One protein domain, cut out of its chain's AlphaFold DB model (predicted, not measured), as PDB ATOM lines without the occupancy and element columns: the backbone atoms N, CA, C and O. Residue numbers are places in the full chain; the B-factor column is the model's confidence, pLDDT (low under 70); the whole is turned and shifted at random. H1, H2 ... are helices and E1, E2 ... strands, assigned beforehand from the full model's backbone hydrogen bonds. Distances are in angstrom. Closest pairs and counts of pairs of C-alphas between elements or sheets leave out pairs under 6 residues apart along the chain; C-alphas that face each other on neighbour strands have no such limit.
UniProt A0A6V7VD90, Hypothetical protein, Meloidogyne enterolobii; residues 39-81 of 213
ATOM      1  N   LYS A  39     178.110 152.233 153.641       30.69
ATOM      2  CA  LYS A  39     177.681 150.844 153.429       30.69
ATOM      3  C   LYS A  39     178.326 149.983 154.517       30.69
ATOM      4  O   LYS A  39     179.517 149.690 154.446       30.69
ATOM      5  N   ILE A  40     177.548 149.618 155.532       33.22
ATOM      6  CA  ILE A  40     177.998 148.789 156.652       33.22
ATOM      7  C   ILE A  40     178.114 147.349 156.151       33.22
ATOM      8  O   ILE A  40     177.128 146.725 155.763       33.22
ATOM      9  N   THR A  41     179.335 146.823 156.139       31.08
ATOM     10  CA  THR A  41     179.593 145.395 155.935       31.08
ATOM     11  C   THR A  41     179.883 144.790 157.300       31.08
ATOM     12  O   THR A  41     181.019 144.665 157.732       31.08
ATOM     13  N   CYS A  42     178.815 144.447 158.013       35.88
ATOM     14  CA  CYS A  42     178.897 143.758 159.294       35.88
ATOM     15  C   CYS A  42     179.618 142.407 159.129       35.88
ATOM     16  O   CYS A  42     179.154 141.523 158.400       35.88
ATOM     17  N   VAL A  43     180.743 142.235 159.824       36.75
ATOM     18  CA  VAL A  43     181.480 140.966 159.891       36.75
ATOM     19  C   VAL A  43     180.996 140.199 161.121       36.75
ATOM     20  O   VAL A  43     181.555 140.309 162.210       36.75
ATOM     21  N   CYS A  44     179.916 139.432 160.967       41.62
ATOM     22  CA  CYS A  44     179.451 138.522 162.014       41.62
ATOM     23  C   CYS A  44     180.459 137.370 162.158       41.62
ATOM     24  O   CYS A  44     180.565 136.542 161.253       41.62
ATOM     25  N   LYS A  45     181.184 137.305 163.283       42.78
ATOM     26  CA  LYS A  45     182.241 136.300 163.515       42.78
ATOM     27  C   LYS A  45     181.751 134.842 163.478       42.78
ATOM     28  O   LYS A  45     182.545 133.980 163.129       42.78
ATOM     29  N   ASP A  46     180.461 134.583 163.723       44.25
ATOM     30  CA  ASP A  46     179.953 133.214 163.933       44.25
ATOM     31  C   ASP A  46     178.833 132.753 162.986       44.25
ATOM     32  O   ASP A  46     178.264 131.677 163.168       44.25
ATOM     33  N   HIS A  47     178.520 133.501 161.927       41.53
ATOM     34  CA  HIS A  47     177.461 133.095 161.001       41.53
ATOM     35  C   HIS A  47     178.000 132.851 159.596       41.53
ATOM     36  O   HIS A  47     178.370 133.774 158.872       41.53
ATOM     37  N   LYS A  48     177.987 131.578 159.181       43.50
ATOM     38  CA  LYS A  48     178.103 131.146 157.783       43.50
ATOM     39  C   LYS A  48     177.159 131.982 156.902       43.50
ATOM     40  O   LYS A  48     175.983 131.668 156.821       43.50
ATOM     41  N   LYS A  49     177.671 133.032 156.246       47.38
ATOM     42  CA  LYS A  49     177.075 133.774 155.109       47.38
ATOM     43  C   LYS A  49     175.574 134.137 155.183       47.38
ATOM     44  O   LYS A  49     174.978 134.423 154.148       47.38
ATOM     45  N   THR A  50     174.932 134.168 156.346       52.81
ATOM     46  CA  THR A  50     173.575 134.711 156.451       52.81
ATOM     47  C   THR A  50     173.684 136.223 156.513       52.81
ATOM     48  O   THR A  50     174.345 136.756 157.406       52.81
ATOM     49  N   LYS A  51     173.073 136.916 155.542       61.59
ATOM     50  CA  LYS A  51     172.988 138.381 155.541       61.59
ATOM     51  C   LYS A  51     172.467 138.830 156.905       61.59
ATOM     52  O   LYS A  51     171.413 138.367 157.338       61.59
ATOM     53  N   CYS A  52     173.216 139.703 157.574       61.38
ATOM     54  CA  CYS A  52     172.708 140.376 158.759       61.38
ATOM     55  C   CYS A  52     171.388 141.064 158.373       61.38
ATOM     56  O   CYS A  52     171.345 141.701 157.314       61.38
ATOM     57  N   PRO A  53     170.317 140.912 159.166       74.94
ATOM     58  CA  PRO A  53     169.066 141.604 158.914       74.94
ATOM     59  C   PRO A  53     169.319 143.099 158.681       74.94
ATOM     60  O   PRO A  53     169.956 143.752 159.508       74.94
ATOM     61  N   GLU A  54     168.805 143.656 157.581       78.31
ATOM     62  CA  GLU A  54     168.981 145.080 157.235       78.31
ATOM     63  C   GLU A  54     168.548 146.014 158.376       78.31
ATOM     64  O   GLU A  54     169.077 147.113 158.535       78.31
ATOM     65  N   ILE A  55     167.606 145.559 159.209       77.75
ATOM     66  CA  ILE A  55     167.152 146.298 160.384       77.75
ATOM     67  C   ILE A  55     168.257 146.485 161.432       77.75
ATOM     68  O   ILE A  55     168.325 147.557 162.017       77.75
ATOM     69  N   LEU A  56     169.144 145.504 161.638       76.44
ATOM     70  CA  LEU A  56     170.232 145.590 162.621       76.44
ATOM     71  C   LEU A  56     171.371 146.484 162.130       76.44
ATOM     72  O   LEU A  56     171.962 147.212 162.923       76.44
ATOM     73  N   GLN A  57     171.639 146.484 160.823       79.06
ATOM     74  CA  GLN A  57     172.697 147.308 160.232       79.06
ATOM     75  C   GLN A  57     172.478 148.803 160.493       79.06
ATOM     76  O   GLN A  57     173.440 149.529 160.713       79.06
ATOM     77  N   LYS A  58     171.219 149.260 160.557       86.38
ATOM     78  CA  LYS A  58     170.878 150.661 160.872       86.38
ATOM     79  C   LYS A  58     171.256 151.094 162.292       86.38
ATOM     80  O   LYS A  58     171.358 152.289 162.541       86.38
ATOM     81  N   PHE A  59     171.442 150.144 163.206       84.56
ATOM     82  CA  PHE A  59     171.768 150.401 164.612       84.56
ATOM     83  C   PHE A  59     173.195 149.988 164.976       84.56
ATOM     84  O   PHE A  59     173.543 149.967 166.154       84.56
ATOM     85  N   CYS A  60     174.012 149.641 163.982       86.19
ATOM     86  CA  CYS A  60     175.396 149.270 164.203       86.19
ATOM     87  C   CYS A  60     176.207 150.472 164.698       86.19
ATOM     88  O   CYS A  60     176.115 151.568 164.140       86.19
ATOM     89  N   ILE A  61     177.021 150.252 165.728       88.88
ATOM     90  CA  ILE A  61     177.920 151.260 166.292       88.88
ATOM     91  C   ILE A  61     179.345 150.721 166.194       88.88
ATOM     92  O   ILE A  61     179.585 149.549 166.472       88.88
ATOM     93  N   LYS A  62     180.300 151.571 165.809       88.88
ATOM     94  CA  LYS A  62     181.720 151.206 165.818       88.88
ATOM     95  C   LYS A  62     182.308 151.404 167.207       88.88
ATOM     96  O   LYS A  62     182.159 152.481 167.779       88.88
ATOM     97  N   ASN A  63     183.004 150.395 167.717       89.31
ATOM     98  CA  ASN A  63     183.848 150.562 168.898       89.31
ATOM     99  C   ASN A  63     185.159 151.296 168.540       89.31
ATOM    100  O   ASN A  63     185.441 151.574 167.370       89.31
ATOM    101  N   LYS A  64     185.997 151.594 169.536       86.62
ATOM    102  CA  LYS A  64     187.304 152.258 169.375       86.62
ATOM    103  C   LYS A  64     188.271 151.487 168.476       86.62
ATOM    104  O   LYS A  64     189.162 152.097 167.895       86.62
ATOM    105  N   ALA A  65     188.091 150.175 168.328       87.44
ATOM    106  CA  ALA A  65     188.853 149.353 167.389       87.44
ATOM    107  C   ALA A  65     188.317 149.432 165.941       87.44
ATOM    108  O   ALA A  65     188.834 148.754 165.056       87.44
ATOM    109  N   GLY A  66     187.278 150.232 165.684       88.81
ATOM    110  CA  GLY A  66     186.632 150.355 164.377       88.81
ATOM    111  C   GLY A  66     185.768 149.151 163.999       88.81
ATOM    112  O   GLY A  66     185.355 149.050 162.843       88.81
ATOM    113  N   ILE A  67     185.501 148.247 164.947       87.88
ATOM    114  CA  ILE A  67     184.688 147.051 164.736       87.88
ATOM    115  C   ILE A  67     183.220 147.421 164.908       87.88
ATOM    116  O   ILE A  67     182.824 148.015 165.910       87.88
ATOM    117  N   ASP A  68     182.427 147.022 163.923       88.31
ATOM    118  CA  ASP A  68     180.975 147.102 163.930       88.31
ATOM    119  C   ASP A  68     180.392 146.183 165.019       88.31
ATOM    120  O   ASP A  68     180.477 144.955 164.930       88.31
ATOM    121  N   VAL A  69     179.801 146.782 166.053       90.31
ATOM    122  CA  VAL A  69     179.062 146.085 167.109       90.31
ATOM    123  C   VAL A  69     177.569 146.239 166.832       90.31
ATOM    124  O   VAL A  69     177.076 147.339 166.573       90.31
ATOM    125  N   LEU A  70     176.846 145.122 166.865       90.75
ATOM    126  CA  LEU A  70     175.401 145.077 166.660       90.75
ATOM    127  C   LEU A  70     174.678 145.000 168.010       90.75
ATOM    128  O   LEU A  70     175.200 144.363 168.930       90.75
ATOM    129  N   PRO A  71     173.473 145.582 168.126       89.75
ATOM    130  CA  PRO A  71     172.637 145.364 169.299       89.75
ATOM    131  C   PRO A  71     172.206 143.896 169.396       89.75
ATOM    132  O   PRO A  71     172.060 143.218 168.376       89.75
ATOM    133  N   ASP A  72     171.968 143.410 170.616       87.56
ATOM    134  CA  ASP A  72     171.519 142.029 170.838       87.56
ATOM    135  C   ASP A  72     170.055 141.832 170.402       87.56
ATOM    136  O   ASP A  72     169.694 140.764 169.911       87.56
ATOM    137  N   GLU A  73     169.213 142.862 170.539       87.81
ATOM    138  CA  GLU A  73     167.807 142.832 170.122       87.81
ATOM    139  C   GLU A  73     167.377 144.186 169.532       87.81
ATOM    140  O   GLU A  73     167.819 145.249 169.971       87.81
ATOM    141  N   VAL A  74     166.476 144.165 168.542       87.62
ATOM    142  CA  VAL A  74     165.748 145.360 168.089       87.62
ATOM    143  C   VAL A  74     164.255 145.120 168.240       87.62
ATOM    144  O   VAL A  74     163.688 144.251 167.579       87.62
ATOM    145  N   ARG A  75     163.599 145.930 169.074       84.75
ATOM    146  CA  ARG A  75     162.162 145.840 169.346       84.75
ATOM    147  C   ARG A  75     161.505 147.192 169.127       84.75
ATOM    148  O   ARG A  75     161.955 148.201 169.659       84.75
ATOM    149  N   ASN A  76     160.430 147.220 168.338       89.50
ATOM    150  CA  ASN A  76     159.690 148.446 167.999       89.50
ATOM    151  C   ASN A  76     160.583 149.571 167.431       89.50
ATOM    152  O   ASN A  76     160.376 150.743 167.733       89.50
ATOM    153  N   GLY A  77     161.604 149.216 166.641       88.06
ATOM    154  CA  GLY A  77     162.552 150.181 166.072       88.06
ATOM    155  C   GLY A  77     163.555 150.765 167.075       88.06
ATOM    156  O   GLY A  77     164.229 151.735 166.748       88.06
ATOM    157  N   GLN A  78     163.662 150.196 168.278       86.38
ATOM    158  CA  GLN A  78     164.657 150.565 169.282       86.38
ATOM    159  C   GLN A  78     165.665 149.431 169.467       86.38
ATOM    160  O   GLN A  78     165.280 148.263 169.505       86.38
ATOM    161  N   ALA A  79     166.941 149.788 169.580       88.31
ATOM    162  CA  ALA A  79     168.043 148.860 169.803       88.31
ATOM    163  C   ALA A  79     168.285 148.638 171.300       88.31
ATOM    164  O   ALA A  79     168.365 149.598 172.068       88.31
ATOM    165  N   TYR A  80     168.441 147.377 171.688       87.38
ATOM    166  CA  TYR A  80     168.703 146.936 173.049       87.38
ATOM    167  C   TYR A  80     170.079 146.275 173.105       87.38
ATOM    168  O   TYR A  80     170.421 145.435 172.270       87.38
ATOM    169  N   TRP A  81     170.866 146.682 174.095       92.19
ATOM    170  CA  TRP A  81     172.252 146.264 174.276       92.19
ATOM    171  C   TRP A  81     172.396 145.524 175.597       92.19
ATOM    172  O   TRP A  81     171.917 145.988 176.634       92.19
TER     173      TRP A  81
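This is residues 39 to 81 of the 213 residues of the protein "Hypothetical protein" of Meloidogyne enterolobii (UniProt A0A6V7VD90). With little regular structure, this is mostly loops: a small two-strand hairpin, E1 and E2, at one end, the short helix H1 near it, and residues 58 to 72 reaching out and folding back between them. Residues 45 to 50, in the loop before H1, stick out. The 43 printed residues hold H1, E1 and E2 in that order, mixed in class, with only 10 residues in named elements. The whole is compact, radius of gyration of the C-alphas 10.4 A, spanning 26 by 25 by 19 A.

E1, residues 73 to 75, and E2, residues 78 to 80, form an antiparallel hairpin at 149 degrees, with N 80 and O 73 within hydrogen-bond range at 2.8 A. The closest C-alphas of H1, residues 54 to 57, and E1 are those of Leu 56 and Val 74, 7.1 A apart. H1 and E2 are only just apart, at 8.2 A. H1 is too short for an O i to N i+4 pair; its one O i to N i+3 pair is within range. Residues 61 to 62 pair antiparallel with 68 to 69.

E1 is 6.4 A long, E2 6.6 A and H1 5.3 A. H1 begins at C-alpha 54 (168.981, 145.080, 157.235); E2 ends at C-alpha 80 (168.703, 146.936, 173.049).

The C-alphas farthest apart, of Ala 65 and Asn 76, are 29.2 A apart. The printed part has no cut. The link from H1 to E1 is long. Residues 39 to 52 are under 70 in pLDDT.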